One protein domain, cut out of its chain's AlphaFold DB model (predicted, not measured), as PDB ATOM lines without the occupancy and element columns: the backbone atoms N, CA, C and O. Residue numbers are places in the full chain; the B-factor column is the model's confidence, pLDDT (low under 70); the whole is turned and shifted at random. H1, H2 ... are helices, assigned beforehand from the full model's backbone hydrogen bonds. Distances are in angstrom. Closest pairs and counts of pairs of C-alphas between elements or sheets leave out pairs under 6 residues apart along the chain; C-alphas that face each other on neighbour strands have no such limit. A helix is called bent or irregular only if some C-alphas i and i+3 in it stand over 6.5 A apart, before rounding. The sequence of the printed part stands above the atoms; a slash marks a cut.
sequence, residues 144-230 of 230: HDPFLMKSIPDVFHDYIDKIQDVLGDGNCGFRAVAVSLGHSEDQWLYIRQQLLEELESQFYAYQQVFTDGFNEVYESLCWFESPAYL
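AT A GLANCE: This is residues 144 to 230 of the 230 residues of the protein "OTU domain-containing protein" of Lactuca saligna (UniProt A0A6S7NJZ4). A loose chain of helices, with the long helix H4 and H3 crossing one end of it as the core; from H4's other end the chain turns through H5 and folds back with H6, and residues 225 to 230 stick out as a tail. The short helices H1 and H2 form a small separate lobe, joined to H3 by a long link. The printed part has 87 residues with six named helices, H1 to H6 in order, and no named strand; the class is all helix. It is loose, with a radius of gyration of the C-alphas of 16.8 A and spans of 50 by 34 by 20 A.

IN THESE COORDINATES: H1 is residues 146 to 149, 5.7 A long, beginning at C-alpha 146 (122.701, 178.432, 142.500). H2 is residues 154 to 159, 9.9 A, irregular, with C-alphas 155 and 158 7.1 A apart. H3 is residues 172 to 180, 12.0 A. H4 is residues 185 to 201, 25.0 A, irregular, with C-alphas 186 and 189 7.5 A apart. H5 is residues 203 to 210, 10.2 A, and H6 residues 214 to 219, 8.7 A, ending at C-alpha 219 (145.967, 170.699, 171.314).

HOW THE PARTS SIT: H1 and H2 are close but not clearly touching; their closest C-alphas, of Met 149 and His 157, are 7.5 A apart. H2 and H3 are apart. H3 touches H4, with residues 185 to 192 of H4 alone, about perpendicular at 85 degrees; the closest C-alphas, of Arg 175 and Glu 185, are 4.6 A apart. H4 and H6 are close but not clearly touching, at a steep tilt of 43 degrees, opposite ways; the closest C-alphas are Leu 196 and Tyr 218, 7.0 A. H5 is close to but not clearly touching H6, about perpendicular at 76 degrees, with C-alphas of Gln 207 and Phe 214 closest at 5.8 A. Every O i to N i+4 pair is within hydrogen-bond range in H3, H5 and H6, 11 of 13 in H4 and 0 of 2 in H2, where 2 of 3 O i to N i+3 pairs are; H1 is too short for such a pair.

THE WHOLE: The C-alphas farthest apart, of Val 155 and Leu 230, are 56.9 A apart. The printed part has no cut; the link from H2 to H3, 12 residues, is long, and the others are tight. Residues 144 to 147 and 224 to 230 have pLDDT under 70.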
ATOM      1  N   HIS A 144     121.177 180.293 148.873       54.22
ATOM      2  CA  HIS A 144     121.263 179.746 147.529       54.22
ATOM      3  C   HIS A 144     122.069 180.587 146.556       54.22
ATOM      4  O   HIS A 144     121.521 181.237 145.672       54.22
ATOM      5  N   ASP A 145     123.390 180.455 146.636       57.16
ATOM      6  CA  ASP A 145     124.163 180.566 145.411       57.16
ATOM      7  C   ASP A 145     123.799 179.356 144.514       57.16
ATOM      8  O   ASP A 145     124.179 178.223 144.834       57.16
ATOM      9  N   PRO A 146     123.067 179.534 143.390       60.66
ATOM     10  CA  PRO A 146     122.701 178.432 142.500       60.66
ATOM     11  C   PRO A 146     123.931 177.754 141.881       60.66
ATOM     12  O   PRO A 146     123.816 176.696 141.261       60.66
ATOM     13  N   PHE A 147     125.115 178.363 142.004       68.62
ATOM     14  CA  PHE A 147     126.375 177.778 141.570       68.62
ATOM     15  C   PHE A 147     126.873 176.659 142.499       68.62
ATOM     16  O   PHE A 147     127.548 175.749 142.015       68.62
ATOM     17  N   LEU A 148     126.507 176.661 143.787       73.38
ATOM     18  CA  LEU A 148     126.930 175.610 144.722       73.38
ATOM     19  C   LEU A 148     126.230 174.282 144.435       73.38
ATOM     20  O   LEU A 148     126.893 173.253 144.342       73.38
ATOM     21  N   MET A 149     124.919 174.314 144.178       81.88
ATOM     22  CA  MET A 149     124.149 173.104 143.862       81.88
ATOM     23  C   MET A 149     124.672 172.408 142.595       81.88
ATOM     24  O   MET A 149     124.780 171.190 142.556       81.88
ATOM     25  N   LYS A 150     125.112 173.181 141.589       83.44
ATOM     26  CA  LYS A 150     125.724 172.655 140.351       83.44
ATOM     27  C   LYS A 150     127.053 171.929 140.567       83.44
ATOM     28  O   LYS A 150     127.498 171.212 139.677       83.44
ATOM     29  N   SER A 151     127.718 172.173 141.694       85.62
ATOM     30  CA  SER A 151     128.990 171.529 142.038       85.62
ATOM     31  C   SER A 151     128.781 170.201 142.769       85.62
ATOM     32  O   SER A 151     129.713 169.407 142.874       85.62
ATOM     33  N   ILE A 152     127.567 169.956 143.264       87.56
ATOM     34  CA  ILE A 152     127.187 168.724 143.946       87.56
ATOM     35  C   ILE A 152     126.568 167.778 142.907       87.56
ATOM     36  O   ILE A 152     125.726 168.225 142.129       87.56
ATOM     37  N   PRO A 153     126.954 166.489 142.860       91.44
ATOM     38  CA  PRO A 153     126.347 165.532 141.940       91.44
ATOM     39  C   PRO A 153     124.823 165.454 142.091       91.44
ATOM     40  O   PRO A 153     124.322 165.363 143.212       91.44
ATOM     41  N   ASP A 154     124.108 165.412 140.964       89.88
ATOM     42  CA  ASP A 154     122.634 165.452 140.907       89.88
ATOM     43  C   ASP A 154     121.956 164.385 141.781       89.88
ATOM     44  O   ASP A 154     120.902 164.628 142.357       89.88
ATOM     45  N   VAL A 155     122.593 163.219 141.955       93.75
ATOM     46  CA  VAL A 155     122.097 162.129 142.817       93.75
ATOM     47  C   VAL A 155     121.874 162.550 144.276       93.75
ATOM     48  O   VAL A 155     121.101 161.912 144.981       93.75
ATOM     49  N   PHE A 156     122.532 163.615 144.742       91.50
ATOM     50  CA  PHE A 156     122.384 164.115 146.108       91.50
ATOM     51  C   PHE A 156     121.362 165.247 146.239       91.50
ATOM     52  O   PHE A 156     121.017 165.601 147.362       91.50
ATOM     53  N   HIS A 157     120.875 165.822 145.134       90.50
ATOM     54  CA  HIS A 157     120.029 167.023 145.173       90.50
ATOM     55  C   HIS A 157     118.714 166.785 145.914       90.50
ATOM     56  O   HIS A 157     118.306 167.644 146.689       90.50
ATOM     57  N   ASP A 158     118.116 165.603 145.753       92.62
ATOM     58  CA  ASP A 158     116.866 165.220 146.427       92.62
ATOM     59  C   ASP A 158     117.018 165.065 147.953       92.62
ATOM     60  O   ASP A 158     116.020 165.006 148.669       92.62
ATOM     61  N   TYR A 159     118.254 165.001 148.460       93.00
ATOM     62  CA  TYR A 159     118.568 164.841 149.885       93.00
ATOM     63  C   TYR A 159     119.101 166.127 150.538       93.00
ATOM     64  O   TYR A 159     119.504 166.100 151.699       93.00
ATOM     65  N   ILE A 160     119.156 167.242 149.803       89.75
ATOM     66  CA  ILE A 160     119.696 168.515 150.292       89.75
ATOM     67  C   ILE A 160     118.547 169.498 150.501       89.75
ATOM     68  O   ILE A 160     118.058 170.111 149.555       89.75
ATOM     69  N   ASP A 161     118.173 169.703 151.762       87.62
ATOM     70  CA  ASP A 161     117.130 170.668 152.129       87.62
ATOM     71  C   ASP A 161     117.616 172.119 151.997       87.62
ATOM     72  O   ASP A 161     116.892 173.011 151.550       87.62
ATOM     73  N   LYS A 162     118.862 172.380 152.410       87.06
ATOM     74  CA  LYS A 162     119.436 173.726 152.460       87.06
ATOM     75  C   LYS A 162     120.951 173.682 152.303       87.06
ATOM     76  O   LYS A 162     121.620 172.825 152.868       87.06
ATOM     77  N   ILE A 163     121.488 174.672 151.593       87.56
ATOM     78  CA  ILE A 163     122.919 174.989 151.571       87.56
ATOM     79  C   ILE A 163     123.085 176.362 152.209       87.56
ATOM     80  O   ILE A 163     122.434 177.322 151.790       87.56
ATOM     81  N   GLN A 164     123.944 176.445 153.220       88.38
ATOM     82  CA  GLN A 164     124.252 177.684 153.917       88.38
ATOM     83  C   GLN A 164     125.759 177.910 153.909       88.38
ATOM     84  O   GLN A 164     126.522 177.060 154.358       88.38
ATOM     85  N   ASP A 165     126.159 179.063 153.382       90.44
ATOM     86  CA  ASP A 165     127.552 179.494 153.367       90.44
ATOM     87  C   ASP A 165     127.888 180.185 154.694       90.44
ATOM     88  O   ASP A 165     127.170 181.095 155.128       90.44
ATOM     89  N   VAL A 166     128.961 179.730 155.338       93.25
ATOM     90  CA  VAL A 166     129.490 180.293 156.590       93.25
ATOM     91  C   VAL A 166     130.755 181.088 156.308       93.25
ATOM     92  O   VAL A 166     131.380 180.942 155.257       93.25
ATOM     93  N   LEU A 167     131.166 181.937 157.248       93.38
ATOM     94  CA  LEU A 167     132.389 182.712 157.088       93.38
ATOM     95  C   LEU A 167     133.612 181.796 156.863       93.38
ATOM     96  O   LEU A 167     133.970 180.990 157.719       93.38
ATOM     97  N   GLY A 168     134.269 181.956 155.710       91.62
ATOM     98  CA  GLY A 168     135.461 181.199 155.306       91.62
ATOM     99  C   GLY A 168     136.750 181.664 155.989       91.62
ATOM    100  O   GLY A 168     137.673 182.122 155.315       91.62
ATOM    101  N   ASP A 169     136.796 181.597 157.318       91.62
ATOM    102  CA  ASP A 169     137.999 181.796 158.132       91.62
ATOM    103  C   ASP A 169     138.577 180.445 158.616       91.62
ATOM    104  O   ASP A 169     138.079 179.372 158.269       91.62
ATOM    105  N   GLY A 170     139.632 180.483 159.436       89.94
ATOM    106  CA  GLY A 170     140.225 179.279 160.038       89.94
ATOM    107  C   GLY A 170     139.298 178.513 160.997       89.94
ATOM    108  O   GLY A 170     139.669 177.441 161.458       89.94
ATOM    109  N   ASN A 171     138.097 179.030 161.285       93.69
ATOM    110  CA  ASN A 171     137.100 178.410 162.156       93.69
ATOM    111  C   ASN A 171     135.860 177.924 161.389       93.69
ATOM    112  O   ASN A 171     134.911 177.450 162.016       93.69
ATOM    113  N   CYS A 172     135.844 178.017 160.054       95.06
ATOM    114  CA  CYS A 172     134.687 177.682 159.217       95.06
ATOM    115  C   CYS A 172     134.074 176.300 159.512       95.06
ATOM    116  O   CYS A 172     132.854 176.164 159.481       95.06
ATOM    117  N   GLY A 173     134.881 175.296 159.876       95.12
ATOM    118  CA  GLY A 173     134.386 173.975 160.285       95.12
ATOM    119  C   GLY A 173     133.498 174.027 161.534       95.12
ATOM    120  O   GLY A 173     132.385 173.507 161.526       95.12
ATOM    121  N   PHE A 174     133.932 174.731 162.583       96.12
ATOM    122  CA  PHE A 174     133.141 174.927 163.804       96.12
ATOM    123  C   PHE A 174     131.895 175.781 163.543       96.12
ATOM    124  O   PHE A 174     130.822 175.487 164.070       96.12
ATOM    125  N   ARG A 175     132.015 176.808 162.691       96.81
ATOM    126  CA  ARG A 175     130.881 177.642 162.258       96.81
ATOM    127  C   ARG A 175     129.825 176.821 161.518       96.81
ATOM    128  O   ARG A 175     128.635 176.972 161.787       96.81
ATOM    129  N   ALA A 176     130.252 175.924 160.629       96.25
ATOM    130  CA  ALA A 176     129.364 175.026 159.897       96.25
ATOM    131  C   ALA A 176     128.618 174.071 160.838       96.25
ATOM    132  O   ALA A 176     127.413 173.874 160.678       96.25
ATOM    133  N   VAL A 177     129.300 173.525 161.849       96.56
ATOM    134  CA  VAL A 177     128.665 172.688 162.878       96.56
ATOM    135  C   VAL A 177     127.656 173.496 163.699       96.56
ATOM    136  O   VAL A 177     126.535 173.029 163.881       96.56
ATOM    137  N   ALA A 178     127.995 174.721 164.123       96.69
ATOM    138  CA  ALA A 178     127.072 175.593 164.856       96.69
ATOM    139  C   ALA A 178     125.768 175.801 164.072       96.69
ATOM    140  O   ALA A 178     124.682 175.489 164.559       96.69
ATOM    141  N   VAL A 179     125.886 176.226 162.815       95.50
ATOM    142  CA  VAL A 179     124.737 176.430 161.924       95.50
ATOM    143  C   VAL A 179     123.937 175.144 161.713       95.50
ATOM    144  O   VAL A 179     122.708 175.180 161.739       95.50
ATOM    145  N   SER A 180     124.610 174.002 161.544       93.50
ATOM    146  CA  SER A 180     123.954 172.700 161.335       93.50
ATOM    147  C   SER A 180     123.141 172.247 162.551       93.50
ATOM    148  O   SER A 180     122.137 171.555 162.400       93.50
ATOM    149  N   LEU A 181     123.543 172.669 163.751       94.75
ATOM    150  CA  LEU A 181     122.826 172.432 165.004       94.75
ATOM    151  C   LEU A 181     121.744 173.491 165.294       94.75
ATOM    152  O   LEU A 181     121.062 173.408 166.310       94.75
ATOM    153  N   GLY A 182     121.560 174.475 164.406       93.75
ATOM    154  CA  GLY A 182     120.588 175.559 164.574       93.75
ATOM    155  C   GLY A 182     121.083 176.727 165.433       93.75
ATOM    156  O   GLY A 182     120.284 177.570 165.836       93.75
ATOM    157  N   HIS A 183     122.385 176.791 165.707       94.56
ATOM    158  CA  HIS A 183     123.036 177.906 166.391       94.56
ATOM    159  C   HIS A 183     123.468 179.004 165.407       94.56
ATOM    160  O   HIS A 183     123.542 178.790 164.194       94.56
ATOM    161  N   SER A 184     123.789 180.191 165.931       96.44
ATOM    162  CA  SER A 184     124.451 181.230 165.128       96.44
ATOM    163  C   SER A 184     125.872 180.787 164.765       96.44
ATOM    164  O   SER A 184     126.559 180.168 165.581       96.44
ATOM    165  N   GLU A 185     126.350 181.146 163.568       96.19
ATOM    166  CA  GLU A 185     127.727 180.854 163.151       96.19
ATOM    167  C   GLU A 185     128.776 181.479 164.085       96.19
ATOM    168  O   GLU A 185     129.912 181.015 164.132       96.19
ATOM    169  N   ASP A 186     128.411 182.503 164.860       95.31
ATOM    170  CA  ASP A 186     129.287 183.136 165.850       95.31
ATOM    171  C   ASP A 186     129.441 182.327 167.144       95.31
ATOM    172  O   ASP A 186     130.355 182.581 167.926       95.31
ATOM    173  N   GLN A 187     128.626 181.285 167.342       95.75
ATOM    174  CA  GLN A 187     128.746 180.348 168.465       95.75
ATOM    175  C   GLN A 187     129.787 179.243 168.213       95.75
ATOM    176  O   GLN A 187     129.805 178.226 168.904       95.75
ATOM    177  N   TRP A 188     130.692 179.427 167.252       95.50
ATOM    178  CA  TRP A 188     131.751 178.465 166.941       95.50
ATOM    179  C   TRP A 188     132.683 178.170 168.130       95.50
ATOM    180  O   TRP A 188     133.161 177.045 168.252       95.50
ATOM    181  N   LEU A 189     132.903 179.138 169.032       93.94
ATOM    182  CA  LEU A 189     133.673 178.931 170.268       93.94
ATOM    183  C   LEU A 189     132.994 177.932 171.203       93.94
ATOM    184  O   LEU A 189     133.662 177.065 171.759       93.94
ATOM    185  N   TYR A 190     131.671 178.032 171.331       94.56
ATOM    186  CA  TYR A 190     130.881 177.100 172.126       94.56
ATOM    187  C   TYR A 190     130.970 175.686 171.543       94.56
ATOM    188  O   TYR A 190     131.297 174.754 172.265       94.56
ATOM    189  N   ILE A 191     130.792 175.528 170.227       96.75
ATOM    190  CA  ILE A 191     130.954 174.222 169.566       96.75
ATOM    191  C   ILE A 191     132.339 173.633 169.825       96.75
ATOM    192  O   ILE A 191     132.470 172.457 170.148       96.75
ATOM    193  N   ARG A 192     133.380 174.454 169.695       95.06
ATOM    194  CA  ARG A 192     134.757 174.027 169.926       95.06
ATOM    195  C   ARG A 192     134.992 173.574 171.370       95.06
ATOM    196  O   ARG A 192     135.666 172.570 171.566       95.06
ATOM    197  N   GLN A 193     134.424 174.278 172.349       94.44
ATOM    198  CA  GLN A 193     134.464 173.877 173.756       94.44
ATOM    199  C   GLN A 193     133.734 172.546 173.984       94.44
ATOM    200  O   GLN A 193     134.311 171.643 174.579       94.44
ATOM    201  N   GLN A 194     132.524 172.379 173.441       95.94
ATOM    202  CA  GLN A 194     131.767 171.126 173.567       95.94
ATOM    203  C   GLN A 194     132.533 169.929 172.986       95.94
ATOM    204  O   GLN A 194     132.525 168.849 173.569       95.94
ATOM    205  N   LEU A 195     133.220 170.117 171.853       95.38
ATOM    206  CA  LEU A 195     134.062 169.075 171.258       95.38
ATOM    207  C   LEU A 195     135.252 168.709 172.151       95.38
ATOM    208  O   LEU A 195     135.608 167.536 172.219       95.38
ATOM    209  N   LEU A 196     135.858 169.685 172.831       95.19
ATOM    210  CA  LEU A 196     136.944 169.437 173.781       95.19
ATOM    211  C   LEU A 196     136.442 168.650 175.002       95.19
ATOM    212  O   LEU A 196     137.023 167.625 175.343       95.19
ATOM    213  N   GLU A 197     135.326 169.071 175.598       95.38
ATOM    214  CA  GLU A 197     134.707 168.378 176.738       95.38
ATOM    215  C   GLU A 197     134.285 166.942 176.376       95.38
ATOM    216  O   GLU A 197     134.461 165.999 177.156       95.38
ATOM    217  N   GLU A 198     133.764 166.729 175.164       96.38
ATOM    218  CA  GLU A 198     133.444 165.390 174.670       96.38
ATOM    219  C   GLU A 198     134.708 164.538 174.490       96.38
ATOM    220  O   GLU A 198     134.746 163.387 174.933       96.38
ATOM    221  N   LEU A 199     135.753 165.111 173.884       94.81
ATOM    222  CA  LEU A 199     137.028 164.436 173.663       94.81
ATOM    223  C   LEU A 199     137.663 163.983 174.987       94.81
ATOM    224  O   LEU A 199     138.159 162.859 175.078       94.81
ATOM    225  N   GLU A 200     137.601 164.825 176.020       94.06
ATOM    226  CA  GLU A 200     138.073 164.512 177.372       94.06
ATOM    227  C   GLU A 200     137.202 163.456 178.062       94.06
ATOM    228  O   GLU A 200     137.714 162.473 178.604       94.06
ATOM    229  N   SER A 201     135.876 163.617 178.021       96.50
ATOM    230  CA  SER A 201     134.945 162.701 178.696       96.50
ATOM    231  C   SER A 201     134.944 161.293 178.095       96.50
ATOM    232  O   SER A 201     134.712 160.313 178.808       96.50
ATOM    233  N   GLN A 202     135.245 161.170 176.800       95.25
ATOM    234  CA  GLN A 202     135.323 159.901 176.076       95.25
ATOM    235  C   GLN A 202     136.754 159.542 175.654       95.25
ATOM    236  O   GLN A 202     136.952 158.828 174.667       95.25
ATOM    237  N   PHE A 203     137.747 159.972 176.439       92.62
ATOM    238  CA  PHE A 203     139.177 159.790 176.175       92.62
ATOM    239  C   PHE A 203     139.535 158.412 175.597       92.62
ATOM    240  O   PHE A 203     140.126 158.325 174.527       92.62
ATOM    241  N   TYR A 204     139.127 157.316 176.247       93.12
ATOM    242  CA  TYR A 204     139.491 155.964 175.799       93.12
ATOM    243  C   TYR A 204     138.910 155.585 174.432       93.12
ATOM    244  O   TYR A 204     139.557 154.848 173.687       93.12
ATOM    245  N   ALA A 205     137.705 156.055 174.102       94.38
ATOM    246  CA  ALA A 205     137.090 155.785 172.806       94.38
ATOM    247  C   ALA A 205     137.839 156.543 171.706       94.38
ATOM    248  O   ALA A 205     138.236 155.959 170.697       94.38
ATOM    249  N   TYR A 206     138.117 157.822 171.941       94.06
ATOM    250  CA  TYR A 206     138.809 158.664 170.975       94.06
ATOM    251  C   TYR A 206     140.295 158.342 170.840       94.06
ATOM    252  O   TYR A 206     140.824 158.415 169.736       94.06
ATOM    253  N   GLN A 207     140.961 157.887 171.901       91.94
ATOM    254  CA  GLN A 207     142.336 157.393 171.823       91.94
ATOM    255  C   GLN A 207     142.441 156.167 170.898       91.94
ATOM    256  O   GLN A 207     143.421 156.023 170.174       91.94
ATOM    257  N   GLN A 208     141.431 155.289 170.870       91.88
ATOM    258  CA  GLN A 208     141.415 154.158 169.932       91.88
ATOM    259  C   GLN A 208     141.189 154.601 168.483       91.88
ATOM    260  O   GLN A 208     141.756 154.001 167.573       91.88
ATOM    261  N   VAL A 209     140.376 155.639 168.267       93.31
ATOM    262  CA  VAL A 209     140.075 156.173 166.928       93.31
ATOM    263  C   VAL A 209     141.255 156.962 166.365       93.31
ATOM    264  O   VAL A 209     141.625 156.770 165.209       93.31
ATOM    265  N   PHE A 210     141.843 157.841 167.173       89.88
ATOM    266  CA  PHE A 210     142.920 158.730 166.747       89.88
ATOM    267  C   PHE A 210     144.315 158.132 166.916       89.88
ATOM    268  O   PHE A 210     145.259 158.752 166.448       89.88
ATOM    269  N   THR A 211     144.443 156.955 167.536       85.62
ATOM    270  CA  THR A 211     145.705 156.245 167.807       85.62
ATOM    271  C   THR A 211     146.817 157.178 168.301       85.62
ATOM    272  O   THR A 211     146.831 157.537 169.476       85.62
ATOM    273  N   ASP A 212     147.717 157.595 167.411       85.06
ATOM    274  CA  ASP A 212     148.871 158.444 167.712       85.06
ATOM    275  C   ASP A 212     148.550 159.948 167.632       85.06
ATOM    276  O   ASP A 212     149.292 160.750 168.178       85.06
ATOM    277  N   GLY A 213     147.441 160.316 166.981       90.75
ATOM    278  CA  GLY A 213     147.010 161.686 166.684       90.75
ATOM    279  C   GLY A 213     146.123 162.345 167.747       90.75
ATOM    280  O   GLY A 213     145.585 163.428 167.512       90.75
ATOM    281  N   PHE A 214     145.872 161.677 168.879       92.44
ATOM    282  CA  PHE A 214     144.940 162.182 169.896       92.44
ATOM    283  C   PHE A 214     145.400 163.530 170.462       92.44
ATOM    284  O   PHE A 214     144.599 164.457 170.579       92.44
ATOM    285  N   ASN A 215     146.689 163.646 170.789       91.12
ATOM    286  CA  ASN A 215     147.236 164.860 171.391       91.12
ATOM    287  C   ASN A 215     147.188 166.029 170.406       91.12
ATOM    288  O   ASN A 215     146.846 167.135 170.794       91.12
ATOM    289  N   GLU A 216     147.462 165.797 169.126       91.88
ATOM    290  CA  GLU A 216     147.364 166.813 168.083       91.88
ATOM    291  C   GLU A 216     145.937 167.342 167.968       91.88
ATOM    292  O   GLU A 216     145.742 168.552 167.882       91.88
ATOM    293  N   VAL A 217     144.936 166.456 168.008       92.44
ATOM    294  CA  VAL A 217     143.525 166.862 168.001       92.44
ATOM    295  C   VAL A 217     143.192 167.656 169.264       92.44
ATOM    296  O   VAL A 217     142.603 168.732 169.155       92.44
ATOM    297  N   TYR A 218     143.611 167.177 170.434       92.31
ATOM    298  CA  TYR A 218     143.395 167.841 171.717       92.31
ATOM    299  C   TYR A 218     143.997 169.256 171.743       92.31
ATOM    300  O   TYR A 218     143.277 170.232 171.944       92.31
ATOM    301  N   GLU A 219     145.283 169.401 171.416       90.69
ATOM    302  CA  GLU A 219     145.967 170.699 171.314       90.69
ATOM    303  C   GLU A 219     145.313 171.593 170.251       90.69
ATOM    304  O   GLU A 219     145.119 172.794 170.447       90.69
ATOM    305  N   SER A 220     144.879 171.003 169.131       89.50
ATOM    306  CA  SER A 220     144.154 171.729 168.088       89.50
ATOM    307  C   SER A 220     142.754 172.170 168.491       89.50
ATOM    308  O   SER A 220     142.160 172.920 167.716       89.50
ATOM    309  N   LEU A 221     142.220 171.738 169.642       91.12
ATOM    310  CA  LEU A 221     140.961 172.186 170.254       91.12
ATOM    311  C   LEU A 221     141.210 173.148 171.434       91.12
ATOM    312  O   LEU A 221     140.483 174.139 171.566       91.12
ATOM    313  N   CYS A 222     142.297 172.956 172.186       85.94
ATOM    314  CA  CYS A 222     142.784 173.802 173.286       85.94
ATOM    315  C   CYS A 222     143.325 175.174 172.825       85.94
ATOM    316  O   CYS A 222     144.472 175.538 173.042       85.94
ATOM    317  N   TRP A 223     142.480 175.991 172.189       70.38
ATOM    318  CA  TRP A 223     142.830 177.358 171.747       70.38
ATOM    319  C   TRP A 223     142.586 178.431 172.813       70.38
ATOM    320  O   TRP A 223     142.968 179.586 172.643       70.38
ATOM    321  N   PHE A 224     141.955 178.053 173.923       66.56
ATOM    322  CA  PHE A 224     141.641 178.954 175.031       66.56
ATOM    323  C   PHE A 224     142.867 179.287 175.894       66.56
ATOM    324  O   PHE A 224     142.856 180.274 176.627       66.56
ATOM    325  N   GLU A 225     143.942 178.508 175.763       51.66
ATOM    326  CA  GLU A 225     145.187 178.684 176.500       51.66
ATOM    327  C   GLU A 225     146.258 179.304 175.597       51.66
ATOM    328  O   GLU A 225     147.168 178.642 175.107       51.66
ATOM    329  N   SER A 226     146.188 180.617 175.371       43.34
ATOM    330  CA  SER A 226     147.425 181.324 175.024       43.34
ATOM    331  C   SER A 226     148.281 181.399 176.291       43.34
ATOM    332  O   SER A 226     147.755 181.812 177.330       43.34
ATOM    333  N   PRO A 227     149.593 181.100 176.246       43.47
ATOM    334  CA  PRO A 227     150.469 181.404 177.362       43.47
ATOM    335  C   PRO A 227     150.394 182.909 177.596       43.47
ATOM    336  O   PRO A 227     150.683 183.707 176.699       43.47
ATOM    337  N   ALA A 228     149.982 183.306 178.796       39.31
ATOM    338  CA  ALA A 228     150.280 184.633 179.294       39.31
ATOM    339  C   ALA A 228     151.810 184.729 179.355       39.31
ATOM    340  O   ALA A 228     152.441 184.179 180.256       39.31
ATOM    341  N   TYR A 229     152.421 185.338 178.339       40.81
ATOM    342  CA  TYR A 229     153.835 185.676 178.394       40.81
ATOM    343  C   TYR A 229     154.035 186.649 179.564       40.81
ATOM    344  O   TYR A 229     153.419 187.717 179.593       40.81
ATOM    345  N   LEU A 230     154.839 186.200 180.536       35.22
ATOM    346  CA  LEU A 230     155.359 186.951 181.684       35.22
ATOM    347  C   LEU A 230     156.100 188.225 181.260       35.22
ATOM    348  O   LEU A 230     156.832 188.165 180.243       35.22
TER     349      LEU A 230